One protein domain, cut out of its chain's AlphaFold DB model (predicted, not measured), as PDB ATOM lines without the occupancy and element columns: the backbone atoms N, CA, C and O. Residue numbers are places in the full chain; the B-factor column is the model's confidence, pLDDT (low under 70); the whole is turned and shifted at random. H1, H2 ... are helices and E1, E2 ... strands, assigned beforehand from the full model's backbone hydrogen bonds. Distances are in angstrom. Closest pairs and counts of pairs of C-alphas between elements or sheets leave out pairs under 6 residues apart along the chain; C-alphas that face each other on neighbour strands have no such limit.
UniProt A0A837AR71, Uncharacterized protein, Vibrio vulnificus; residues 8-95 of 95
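AT A GLANCE: This is residues 8 to 95 of the 95 residues of an uncharacterized protein of Vibrio vulnificus (UniProt A0A837AR71). One twisted antiparallel sheet, built of the short hairpin E1 and E2 beside the much longer hairpin E3 and E4, has three helices over one of its faces, while the other face is bare of helices. H2 lies toward E1, H3 toward E4 and H1 between these two, each only grazing the sheet; the long hairpin E3 and E4 runs along the longest axis. The printed part has 88 residues, with three named helices and four named strands in the order H1 E1 E2 H2 E3 E4 H3, and the sheet's order is E2, E1, E3, E4. The class is mixed, helices and strands. The whole is compact, with a radius of gyration of the C-alphas of 12.9 A and spans of 41 by 28 by 20 A.

HOW THE PARTS SIT: H1, residues 8 to 13, is on the sheet but only grazes it, with residues 8 to 12. E1, residues 17 to 23, comes closest to H1 at the C-alphas of Leu 11 and Tyr 18, 7.1 A apart. E2, residues 27 to 30, forms a hairpin with E1, antiparallel at 132 degrees, with N 22 and O 28 within hydrogen-bond range at 2.8 A. H2, residues 32 to 38, only grazes the sheet with residues 32 to 36; its closest C-alphas to E1 are those of Gln 32 and Phe 20, 7.0 A apart. H1 and H2 only just touch, with 3 pairs of C-alphas within 8 A, the closest being Ser 8 and Thr 36 at 6.6 A; they run opposite ways at a steep tilt of 50 degrees. E3, residues 52 to 61, is antiparallel to E1 at 157 degrees, with N 19 and O 58 at 2.8 A. E2, H2 and E3 form a split strand-helix-strand unit, two strands of one sheet joined through a helix and not neighbours, with E1 between them in the sheet, and its crossover is right-handed. E4, residues 64 to 74, forms a hairpin with E3, antiparallel at 164 degrees, with N 55 and O 71 at 2.8 A. H3, residues 83 to 94, only grazes the sheet with residues 83 to 89; the closest C-alphas of H3 and E4 are those of Asp 85 and Phe 73, 6.7 A apart. H1 and H3 are close but not clearly touching, and H2 and H3 are apart. In H1, H2 and H3 every O i to N i+4 pair is within hydrogen-bond range.

IN THESE COORDINATES: H1 begins at C-alpha 8, (13.688, -10.229, -36.095). E1 is 19.5 A long, E3 29.1 A and E4 30.3 A. H3 is 16.6 A long and ends at C-alpha 94, (2.647, -11.558, -44.831).

THE WHOLE: The two C-alphas farthest apart are those of Gln 63 and Glu 77, 41.5 A. The printed part has no cut. The link from H2 to E3, residues 39 to 51, is long. Mean pLDDT of the printed part is 84.4, and residues 48 to 50 and 95 are under 70.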
ATOM      1  N   SER A   8      12.954  -9.157 -36.774       85.88
ATOM      2  CA  SER A   8      13.688 -10.229 -36.095       85.88
ATOM      3  C   SER A   8      12.765 -11.394 -35.734       85.88
ATOM      4  O   SER A   8      13.122 -12.548 -35.966       85.88
ATOM      5  N   GLN A   9      11.560 -11.114 -35.221       85.81
ATOM      6  CA  GLN A   9      10.570 -12.153 -34.919       85.81
ATOM      7  C   GLN A   9      10.065 -12.853 -36.182       85.81
ATOM      8  O   GLN A   9      10.004 -14.079 -36.188       85.81
ATOM      9  N   HIS A  10       9.755 -12.111 -37.248       86.38
ATOM     10  CA  HIS A  10       9.283 -12.688 -38.511       86.38
ATOM     11  C   HIS A  10      10.320 -13.642 -39.132       86.38
ATOM     12  O   HIS A  10      10.010 -14.776 -39.500       86.38
ATOM     13  N   LEU A  11      11.580 -13.205 -39.209       86.75
ATOM     14  CA  LEU A  11      12.672 -13.998 -39.779       86.75
ATOM     15  C   LEU A  11      12.987 -15.228 -38.919       86.75
ATOM     16  O   LEU A  11      13.211 -16.307 -39.462       86.75
ATOM     17  N   THR A  12      12.932 -15.084 -37.591       86.69
ATOM     18  CA  THR A  12      13.098 -16.207 -36.653       86.69
ATOM     19  C   THR A  12      11.958 -17.221 -36.779       86.69
ATOM     20  O   THR A  12      12.206 -18.421 -36.780       86.69
ATOM     21  N   ALA A  13      10.711 -16.760 -36.921       85.38
ATOM     22  CA  ALA A  13       9.548 -17.634 -37.089       85.38
ATOM     23  C   ALA A  13       9.570 -18.407 -38.419       85.38
ATOM     24  O   ALA A  13       8.962 -19.469 -38.520       85.38
ATOM     25  N   SER A  14      10.286 -17.887 -39.419       82.06
ATOM     26  CA  SER A  14      10.418 -18.489 -40.751       82.06
ATOM     27  C   SER A  14      11.488 -19.593 -40.838       82.06
ATOM     28  O   SER A  14      11.716 -20.111 -41.927       82.06
ATOM     29  N   ASP A  15      12.157 -19.931 -39.727       83.81
ATOM     30  CA  ASP A  15      13.251 -20.920 -39.650       83.81
ATOM     31  C   ASP A  15      14.369 -20.678 -40.687       83.81
ATOM     32  O   ASP A  15      14.889 -21.583 -41.344       83.81
ATOM     33  N   CYS A  16      14.722 -19.402 -40.866       87.31
ATOM     34  CA  CYS A  16      15.766 -18.957 -41.781       87.31
ATOM     35  C   CYS A  16      16.953 -18.373 -41.014       87.31
ATOM     36  O   CYS A  16      16.802 -17.705 -39.990       87.31
ATOM     37  N   HIS A  17      18.148 -18.539 -41.571       90.38
ATOM     38  CA  HIS A  17      19.307 -17.750 -41.177       90.38
ATOM     39  C   HIS A  17      19.183 -16.355 -41.777       90.38
ATOM     40  O   HIS A  17      18.741 -16.207 -42.917       90.38
ATOM     41  N   TYR A  18      19.587 -15.331 -41.030       92.19
ATOM     42  CA  TYR A  18      19.540 -13.960 -41.517       92.19
ATOM     43  C   TYR A  18      20.641 -13.077 -40.935       92.19
ATOM     44  O   TYR A  18      21.128 -13.273 -39.818       92.19
ATOM     45  N   THR A  19      21.019 -12.065 -41.710       92.06
ATOM     46  CA  THR A  19      22.006 -11.049 -41.338       92.06
ATOM     47  C   THR A  19      21.543  -9.670 -41.788       92.06
ATOM     48  O   THR A  19      21.010  -9.510 -42.888       92.06
ATOM     49  N   PHE A  20      21.758  -8.678 -40.926       93.12
ATOM     50  CA  PHE A  20      21.417  -7.284 -41.183       93.12
ATOM     51  C   PHE A  20      22.656  -6.501 -41.608       93.12
ATOM     52  O   PHE A  20      23.739  -6.684 -41.047       93.12
ATOM     53  N   TYR A  21      22.484  -5.585 -42.553       92.56
ATOM     54  CA  TYR A  21      23.526  -4.671 -43.001       92.56
ATOM     55  C   TYR A  21      22.986  -3.253 -43.097       92.56
ATOM     56  O   TYR A  21      21.962  -3.014 -43.728       92.56
ATOM     57  N   ASP A  22      23.719  -2.301 -42.538       91.12
ATOM     58  CA  ASP A  22      23.555  -0.900 -42.884       91.12
ATOM     59  C   ASP A  22      24.174  -0.638 -44.259       91.12
ATOM     60  O   ASP A  22      25.309  -1.036 -44.532       91.12
ATOM     61  N   LEU A  23      23.427   0.055 -45.111       90.56
ATOM     62  CA  LEU A  23      23.825   0.485 -46.449       90.56
ATOM     63  C   LEU A  23      24.050   2.002 -46.513       90.56
ATOM     64  O   LEU A  23      23.762   2.640 -47.526       90.56
ATOM     65  N   GLY A  24      24.521   2.609 -45.422       84.62
ATOM     66  CA  GLY A  24      24.959   3.997 -45.393       84.62
ATOM     67  C   GLY A  24      26.280   4.186 -46.145       84.62
ATOM     68  O   GLY A  24      26.489   3.706 -47.257       84.62
ATOM     69  N   ARG A  25      27.232   4.899 -45.535       83.00
ATOM     70  CA  ARG A  25      28.490   5.271 -46.212       83.00
ATOM     71  C   ARG A  25      29.384   4.076 -46.506       83.00
ATOM     72  O   ARG A  25      30.261   4.150 -47.363       83.00
ATOM     73  N   ARG A  26      29.235   3.024 -45.708       86.00
ATOM     74  CA  ARG A  26      29.980   1.772 -45.789       86.00
ATOM     75  C   ARG A  26      28.999   0.663 -45.459       86.00
ATOM     76  O   ARG A  26      28.279   0.790 -44.471       86.00
ATOM     77  N   ILE A  27      29.025  -0.410 -46.242       90.38
ATOM     78  CA  ILE A  27      28.261  -1.614 -45.920       90.38
ATOM     79  C   ILE A  27      28.784  -2.136 -44.584       90.38
ATOM     80  O   ILE A  27      29.951  -2.523 -44.491       90.38
ATOM     81  N   THR A  28      27.944  -2.084 -43.555       90.81
ATOM     82  CA  THR A  28      28.347  -2.407 -42.184       90.81
ATOM     83  C   THR A  28      27.393  -3.447 -41.613       90.81
ATOM     84  O   THR A  28      26.193  -3.184 -41.572       90.81
ATOM     85  N   PRO A  29      27.874  -4.626 -41.182       92.12
ATOM     86  CA  PRO A  29      27.002  -5.607 -40.554       92.12
ATOM     87  C   PRO A  29      26.438  -5.044 -39.245       92.12
ATOM     88  O   PRO A  29      27.162  -4.429 -38.459       92.12
ATOM     89  N   ILE A  30      25.153  -5.281 -39.006       90.81
ATOM     90  CA  ILE A  30      24.480  -4.995 -37.739       90.81
ATOM     91  C   ILE A  30      24.246  -6.341 -37.062       90.81
ATOM     92  O   ILE A  30      23.654  -7.248 -37.652       90.81
ATOM     93  N   CYS A  31      24.738  -6.509 -35.835       89.75
ATOM     94  CA  CYS A  31      24.500  -7.759 -35.124       89.75
ATOM     95  C   CYS A  31      23.012  -7.880 -34.762       89.75
ATOM     96  O   CYS A  31      22.344  -6.882 -34.491       89.75
ATOM     97  N   GLN A  32      22.483  -9.106 -34.750       88.50
ATOM     98  CA  GLN A  32      21.055  -9.336 -34.504       88.50
ATOM     99  C   GLN A  32      20.600  -8.744 -33.164       88.50
ATOM    100  O   GLN A  32      19.569  -8.086 -33.119       88.50
ATOM    101  N   ALA A  33      21.402  -8.893 -32.102       87.25
ATOM    102  CA  ALA A  33      21.091  -8.329 -30.789       87.25
ATOM    103  C   ALA A  33      20.948  -6.798 -30.831       87.25
ATOM    104  O   ALA A  33      19.972  -6.261 -30.317       87.25
ATOM    105  N   GLN A  34      21.871  -6.109 -31.510       87.00
ATOM    106  CA  GLN A  34      21.795  -4.663 -31.704       87.00
ATOM    107  C   GLN A  34      20.560  -4.285 -32.522       87.00
ATOM    108  O   GLN A  34      19.863  -3.343 -32.167       87.00
ATOM    109  N   PHE A  35      20.248  -5.021 -33.592       88.50
ATOM    110  CA  PHE A  35      19.058  -4.739 -34.394       88.50
ATOM    111  C   PHE A  35      17.765  -4.915 -33.586       88.50
ATOM    112  O   PHE A  35      16.892  -4.056 -33.631       88.50
ATOM    113  N   THR A  36      17.676  -5.954 -32.756       87.00
ATOM    114  CA  THR A  36      16.546  -6.149 -31.840       87.00
ATOM    115  C   THR A  36      16.395  -4.996 -30.835       87.00
ATOM    116  O   THR A  36      15.277  -4.679 -30.438       87.00
ATOM    117  N   GLU A  37      17.481  -4.347 -30.408       85.88
ATOM    118  CA  GLU A  37      17.409  -3.143 -29.563       85.88
ATOM    119  C   GLU A  37      16.895  -1.918 -30.335       85.88
ATOM    120  O   GLU A  37      16.143  -1.114 -29.774       85.88
ATOM    121  N   LEU A  38      17.244  -1.798 -31.622       85.69
ATOM    122  CA  LEU A  38      16.707  -0.765 -32.518       85.69
ATOM    123  C   LEU A  38      15.200  -0.943 -32.731       85.69
ATOM    124  O   LEU A  38      14.452   0.030 -32.706       85.69
ATOM    125  N   GLU A  39      14.740  -2.185 -32.875       83.62
ATOM    126  CA  GLU A  39      13.316  -2.524 -32.993       83.62
ATOM    127  C   GLU A  39      12.523  -2.283 -31.699       83.62
ATOM    128  O   GLU A  39      11.303  -2.209 -31.726       83.62
ATOM    129  N   LYS A  40      13.192  -2.135 -30.551       83.00
ATOM    130  CA  LYS A  40      12.554  -1.871 -29.250       83.00
ATOM    131  C   LYS A  40      12.595  -0.399 -28.841       83.00
ATOM    132  O   LYS A  40      12.429  -0.104 -27.657       83.00
ATOM    133  N   ASP A  41      12.919   0.508 -29.764       78.19
ATOM    134  CA  ASP A  41      13.147   1.938 -29.491       78.19
ATOM    135  C   ASP A  41      14.151   2.192 -28.346       78.19
ATOM    136  O   ASP A  41      14.143   3.238 -27.692       78.19
ATOM    137  N   SER A  42      15.018   1.212 -28.074       76.25
ATOM    138  CA  SER A  42      15.912   1.213 -26.913       76.25
ATOM    139  C   SER A  42      17.265   1.850 -27.225       76.25
ATOM    140  O   SER A  42      17.975   2.265 -26.310       76.25
ATOM    141  N   SER A  43      17.612   1.975 -28.509       79.94
ATOM    142  CA  SER A  43      18.821   2.651 -28.974       79.94
ATOM    143  C   SER A  43      18.541   3.453 -30.249       79.94
ATOM    144  O   SER A  43      17.786   2.985 -31.103       79.94
ATOM    145  N   PRO A  44      19.167   4.635 -30.430       81.56
ATOM    146  CA  PRO A  44      19.173   5.316 -31.718       81.56
ATOM    147  C   PRO A  44      19.895   4.478 -32.775       81.56
ATOM    148  O   PRO A  44      20.799   3.692 -32.462       81.56
ATOM    149  N   TYR A  45      19.518   4.681 -34.036       82.31
ATOM    150  CA  TYR A  45      20.161   4.013 -35.156       82.31
ATOM    151  C   TYR A  45      21.632   4.452 -35.272       82.31
ATOM    152  O   TYR A  45      21.910   5.650 -35.380       82.31
ATOM    153  N   PRO A  46      22.596   3.515 -35.273       75.25
ATOM    154  CA  PRO A  46      24.021   3.832 -35.145       75.25
ATOM    155  C   PRO A  46      24.613   4.564 -36.360       75.25
ATOM    156  O   PRO A  46      25.644   5.224 -36.238       75.25
ATOM    157  N   TYR A  47      23.972   4.474 -37.530       75.12
ATOM    158  CA  TYR A  47      24.505   4.988 -38.795       75.12
ATOM    159  C   TYR A  47      23.556   6.014 -39.430       75.12
ATOM    160  O   TYR A  47      22.925   5.784 -40.459       75.12
ATOM    161  N   THR A  48      23.431   7.188 -38.808       63.81
ATOM    162  CA  THR A  48      22.540   8.253 -39.288       63.81
ATOM    163  C   THR A  48      23.122   8.959 -40.518       63.81
ATOM    164  O   THR A  48      23.860   9.942 -40.398       63.81
ATOM    165  N   GLN A  49      22.786   8.505 -41.725       63.25
ATOM    166  CA  GLN A  49      23.030   9.275 -42.947       63.25
ATOM    167  C   GLN A  49      21.712   9.755 -43.554       63.25
ATOM    168  O   GLN A  49      20.825   8.969 -43.860       63.25
ATOM    169  N   HIS A  50      21.573  11.071 -43.729       65.50
ATOM    170  CA  HIS A  50      20.418  11.694 -44.394       65.50
ATOM    171  C   HIS A  50      19.039  11.334 -43.805       65.50
ATOM    172  O   HIS A  50      18.063  11.266 -44.548       65.50
ATOM    173  N   ARG A  51      18.950  11.123 -42.480       70.56
ATOM    174  CA  ARG A  51      17.704  10.810 -41.742       70.56
ATOM    175  C   ARG A  51      16.962   9.539 -42.204       70.56
ATOM    176  O   ARG A  51      15.806   9.356 -41.841       70.56
ATOM    177  N   ASN A  52      17.627   8.667 -42.961       79.44
ATOM    178  CA  ASN A  52      17.061   7.404 -43.424       79.44
ATOM    179  C   ASN A  52      17.950   6.227 -43.003       79.44
ATOM    180  O   ASN A  52      19.173   6.307 -43.122       79.44
ATOM    181  N   ALA A  53      17.332   5.134 -42.563       84.50
ATOM    182  CA  ALA A  53      17.954   3.827 -42.409       84.50
ATOM    183  C   ALA A  53      17.890   3.119 -43.755       84.50
ATOM    184  O   ALA A  53      16.816   2.689 -44.172       84.50
ATOM    185  N   ASN A  54      19.029   2.998 -44.433       89.19
ATOM    186  CA  ASN A  54      19.141   2.106 -45.580       89.19
ATOM    187  C   ASN A  54      19.590   0.748 -45.040       89.19
ATOM    188  O   ASN A  54      20.733   0.604 -44.615       89.19
ATOM    189  N   LEU A  55      18.686  -0.220 -45.027       90.44
ATOM    190  CA  LEU A  55      18.902  -1.533 -44.442       90.44
ATOM    191  C   LEU A  55      18.897  -2.591 -45.545       90.44
ATOM    192  O   LEU A  55      18.019  -2.607 -46.404       90.44
ATOM    193  N   ALA A  56      19.858  -3.505 -45.498       93.19
ATOM    194  CA  ALA A  56      19.806  -4.765 -46.218       93.19
ATOM    195  C   ALA A  56      19.582  -5.915 -45.242       93.19
ATOM    196  O   ALA A  56      20.228  -5.989 -44.195       93.19
ATOM    197  N   ILE A  57      18.704  -6.837 -45.618       92.75
ATOM    198  CA  ILE A  57      18.463  -8.073 -44.878       92.75
ATOM    199  C   ILE A  57      18.742  -9.221 -45.821       92.75
ATOM    200  O   ILE A  57      18.014  -9.413 -46.790       92.75
ATOM    201  N   VAL A  58      19.803  -9.969 -45.545       92.25
ATOM    202  CA  VAL A  58      20.111 -11.195 -46.279       92.25
ATOM    203  C   VAL A  58      19.585 -12.354 -45.463       92.25
ATOM    204  O   VAL A  58      19.973 -12.483 -44.303       92.25
ATOM    205  N   TYR A  59      18.735 -13.185 -46.054       91.44
ATOM    206  CA  TYR A  59      18.180 -14.362 -45.400       91.44
ATOM    207  C   TYR A  59      18.213 -15.579 -46.324       91.44
ATOM    208  O   TYR A  59      18.128 -15.454 -47.547       91.44
ATOM    209  N   TRP A  60      18.401 -16.759 -45.739       91.62
ATOM    210  CA  TRP A  60      18.520 -18.025 -46.460       91.62
ATOM    211  C   TRP A  60      18.181 -19.206 -45.547       91.62
ATOM    212  O   TRP A  60      18.261 -19.111 -44.321       91.62
ATOM    213  N   ASN A  61      17.855 -20.347 -46.141       88.12
ATOM    214  CA  ASN A  61      17.805 -21.635 -45.452       88.12
ATOM    215  C   ASN A  61      18.411 -22.719 -46.360       88.12
ATOM    216  O   ASN A  61      18.767 -22.441 -47.504       88.12
ATOM    217  N   ASP A  62      18.525 -23.954 -45.875       83.44
ATOM    218  CA  ASP A  62      19.165 -25.041 -46.636       83.44
ATOM    219  C   ASP A  62      18.406 -25.431 -47.918       83.44
ATOM    220  O   ASP A  62      18.949 -26.109 -48.789       83.44
ATOM    221  N   GLN A  63      17.146 -25.010 -48.045       81.25
ATOM    222  CA  GLN A  63      16.266 -25.356 -49.161       81.25
ATOM    223  C   GLN A  63      16.052 -24.204 -50.152       81.25
ATOM    224  O   GLN A  63      15.547 -24.434 -51.252       81.25
ATOM    225  N   THR A  64      16.422 -22.974 -49.796       76.44
ATOM    226  CA  THR A  64      16.124 -21.765 -50.569       76.44
ATOM    227  C   THR A  64      17.396 -21.014 -50.921       76.44
ATOM    228  O   THR A  64      18.372 -20.984 -50.175       76.44
ATOM    229  N   GLN A  65      17.392 -20.395 -52.102       85.56
ATOM    230  CA  GLN A  65      18.488 -19.517 -52.485       85.56
ATOM    231  C   GLN A  65      18.518 -18.294 -51.562       85.56
ATOM    232  O   GLN A  65      17.453 -17.786 -51.207       85.56
ATOM    233  N   PRO A  66      19.715 -17.794 -51.207       88.69
ATOM    234  CA  PRO A  66      19.834 -16.573 -50.434       88.69
ATOM    235  C   PRO A  66      19.119 -15.412 -51.115       88.69
ATOM    236  O   PRO A  66      19.414 -15.061 -52.259       88.69
ATOM    237  N   CYS A  67      18.200 -14.807 -50.378       90.44
ATOM    238  CA  CYS A  67      17.448 -13.640 -50.796       90.44
ATOM    239  C   CYS A  67      17.931 -12.414 -50.027       90.44
ATOM    240  O   CYS A  67      18.427 -12.508 -48.902       90.44
ATOM    241  N   ILE A  68      17.784 -11.249 -50.652       93.12
ATOM    242  CA  ILE A  68      18.118  -9.968 -50.040       93.12
ATOM    243  C   ILE A  68      16.941  -9.005 -50.155       93.12
ATOM    244  O   ILE A  68      16.419  -8.765 -51.245       93.12
ATOM    245  N   TRP A  69      16.539  -8.431 -49.027       92.19
ATOM    246  CA  TRP A  69      15.630  -7.293 -48.982       92.19
ATOM    247  C   TRP A  69      16.419  -6.004 -48.849       92.19
ATOM    248  O   TRP A  69      17.299  -5.894 -47.996       92.19
ATOM    249  N   PHE A  70      16.073  -5.023 -49.676       92.44
ATOM    250  CA  PHE A  70      16.575  -3.658 -49.585       92.44
ATOM    251  C   PHE A  70      15.460  -2.773 -49.053       92.44
ATOM    252  O   PHE A  70      14.465  -2.539 -49.737       92.44
ATOM    253  N   LEU A  71      15.626  -2.305 -47.824       89.94
ATOM    254  CA  LEU A  71      14.627  -1.545 -47.094       89.94
ATOM    255  C   LEU A  71      15.148  -0.143 -46.815       89.94
ATOM    256  O   LEU A  71      16.337   0.074 -46.572       89.94
ATOM    257  N   LYS A  72      14.232   0.819 -46.844       89.38
ATOM    258  CA  LYS A  72      14.512   2.200 -46.485       89.38
ATOM    259  C   LYS A  72      13.463   2.673 -45.495       89.38
ATOM    260  O   LYS A  72      12.291   2.750 -45.846       89.38
ATOM    261  N   PHE A  73      13.905   3.010 -44.291       87.00
ATOM    262  CA  PHE A  73      13.052   3.517 -43.220       87.00
ATOM    263  C   PHE A  73      13.435   4.948 -42.862       87.00
ATOM    264  O   PHE A  73      14.605   5.322 -42.957       87.00
ATOM    265  N   GLU A  74      12.468   5.751 -42.435       83.94
ATOM    266  CA  GLU A  74      12.752   7.075 -41.890       83.94
ATOM    267  C   GLU A  74      13.003   6.998 -40.383       83.94
ATOM    268  O   GLU A  74      12.429   6.165 -39.678       83.94
ATOM    269  N   PHE A  75      13.835   7.908 -39.873       81.00
ATOM    270  CA  PHE A  75      13.991   8.088 -38.432       81.00
ATOM    271  C   PHE A  75      13.057   9.167 -37.890       81.00
ATOM    272  O   PHE A  75      12.659  10.094 -38.605       81.00
ATOM    273  N   ASP A  76      12.749   9.076 -36.601       77.50
ATOM    274  CA  ASP A  76      12.177  10.191 -35.857       77.50
ATOM    275  C   ASP A  76      13.249  11.242 -35.485       77.50
ATOM    276  O   ASP A  76      14.436  11.126 -35.808       77.50
ATOM    277  N   GLU A  77      12.838  12.307 -34.795       77.88
ATOM    278  CA  GLU A  77      13.747  13.376 -34.353       77.88
ATOM    279  C   GLU A  77      14.799  12.913 -33.333       77.88
ATOM    280  O   GLU A  77      15.818  13.579 -33.152       77.88
ATOM    281  N   ARG A  78      14.575  11.762 -32.688       78.50
ATOM    282  CA  ARG A  78      15.478  11.133 -31.720       78.50
ATOM    283  C   ARG A  78      16.444  10.151 -32.392       78.50
ATOM    284  O   ARG A  78      17.297   9.589 -31.708       78.50
ATOM    285  N   GLY A  79      16.337   9.959 -33.711       77.62
ATOM    286  CA  GLY A  79      17.123   8.976 -34.456       77.62
ATOM    287  C   GLY A  79      16.654   7.536 -34.236       77.62
ATOM    288  O   GLY A  79      17.408   6.608 -34.531       77.62
ATOM    289  N   LEU A  80      15.450   7.345 -33.690       82.38
ATOM    290  CA  LEU A  80      14.818   6.042 -33.524       82.38
ATOM    291  C   LEU A  80      14.138   5.632 -34.824       82.38
ATOM    292  O   LEU A  80      13.701   6.468 -35.620       82.38
ATOM    293  N   LEU A  81      14.069   4.327 -35.044       83.56
ATOM    294  CA  LEU A  81      13.425   3.775 -36.219       83.56
ATOM    295  C   LEU A  81      11.904   3.819 -36.031       83.56
ATOM    296  O   LEU A  81      11.389   3.443 -34.982       83.56
ATOM    297  N   LYS A  82      11.164   4.299 -37.034       83.38
ATOM    298  CA  LYS A  82       9.702   4.381 -36.935       83.38
ATOM    299  C   LYS A  82       9.090   2.976 -36.946       83.38
ATOM    300  O   LYS A  82       8.958   2.360 -38.001       83.38
ATOM    301  N   GLN A  83       8.640   2.498 -35.784       78.38
ATOM    302  CA  GLN A  83       8.020   1.170 -35.632       78.38
ATOM    303  C   GLN A  83       6.804   0.949 -36.544       78.38
ATOM    304  O   GLN A  83       6.549  -0.165 -36.997       78.38
ATOM    305  N   ALA A  84       6.062   2.014 -36.860       81.25
ATOM    306  CA  ALA A  84       4.944   1.942 -37.796       81.25
ATOM    307  C   ALA A  84       5.387   1.496 -39.201       81.25
ATOM    308  O   ALA A  84       4.688   0.706 -39.831       81.25
ATOM    309  N   ASP A  85       6.552   1.951 -39.672       83.19
ATOM    310  CA  ASP A  85       7.055   1.611 -41.005       83.19
ATOM    311  C   ASP A  85       7.510   0.144 -41.064       83.19
ATOM    312  O   ASP A  85       7.222  -0.549 -42.040       83.19
ATOM    313  N   LEU A  86       8.137  -0.358 -39.992       82.12
ATOM    314  CA  LEU A  86       8.454  -1.784 -39.830       82.12
ATOM    315  C   LEU A  86       7.196  -2.647 -39.841       82.12
ATOM    316  O   LEU A  86       7.108  -3.605 -40.607       82.12
ATOM    317  N   GLY A  87       6.213  -2.299 -39.008       83.62
ATOM    318  CA  GLY A  87       4.970  -3.057 -38.901       83.62
ATOM    319  C   GLY A  87       4.184  -3.074 -40.212       83.62
ATOM    320  O   GLY A  87       3.603  -4.097 -40.566       83.62
ATOM    321  N   ASN A  88       4.190  -1.970 -40.965       84.88
ATOM    322  CA  ASN A  88       3.574  -1.910 -42.291       84.88
ATOM    323  C   ASN A  88       4.300  -2.806 -43.300       84.88
ATOM    324  O   ASN A  88       3.642  -3.480 -44.088       84.88
ATOM    325  N   PHE A  89       5.636  -2.840 -43.265       86.12
ATOM    326  CA  PHE A  89       6.409  -3.729 -44.125       86.12
ATOM    327  C   PHE A  89       6.158  -5.208 -43.806       86.12
ATOM    328  O   PHE A  89       5.971  -5.991 -44.728       86.12
ATOM    329  N   ILE A  90       6.099  -5.589 -42.524       84.88
ATOM    330  CA  ILE A  90       5.803  -6.977 -42.125       84.88
ATOM    331  C   ILE A  90       4.437  -7.404 -42.663       84.88
ATOM    332  O   ILE A  90       4.349  -8.432 -43.322       84.88
ATOM    333  N   LYS A  91       3.400  -6.577 -42.485       84.19
ATOM    334  CA  LYS A  91       2.069  -6.850 -43.053       84.19
ATOM    335  C   LYS A  91       2.105  -7.013 -44.572       84.19
ATOM    336  O   LYS A  91       1.484  -7.920 -45.094       84.19
ATOM    337  N   PHE A  92       2.861  -6.165 -45.267       85.94
ATOM    338  CA  PHE A  92       3.021  -6.254 -46.720       85.94
ATOM    339  C   PHE A  92       3.697  -7.554 -47.186       85.94
ATOM    340  O   PHE A  92       3.454  -7.983 -48.305       85.94
ATOM    341  N   VAL A  93       4.577  -8.147 -46.374       82.31
ATOM    342  CA  VAL A  93       5.255  -9.414 -46.701       82.31
ATOM    343  C   VAL A  93       4.425 -10.636 -46.293       82.31
ATOM    344  O   VAL A  93       4.584 -11.696 -46.895       82.31
ATOM    345  N   GLU A  94       3.573 -10.505 -45.272       76.31
ATOM    346  CA  GLU A  94       2.647 -11.558 -44.831       76.31
ATOM    347  C   GLU A  94       1.402 -11.695 -45.734       76.31
ATOM    348  O   GLU A  94       0.848 -12.795 -45.805       76.31
ATOM    349  N   ASP A  95       0.979 -10.615 -46.404       61.94
ATOM    350  CA  ASP A  95      -0.136 -10.571 -47.375       61.94
ATOM    351  C   ASP A  95       0.240 -11.139 -48.764       61.94
ATOM    352  O   ASP A  95      -0.600 -11.869 -49.349       61.94
TER     353      ASP A  95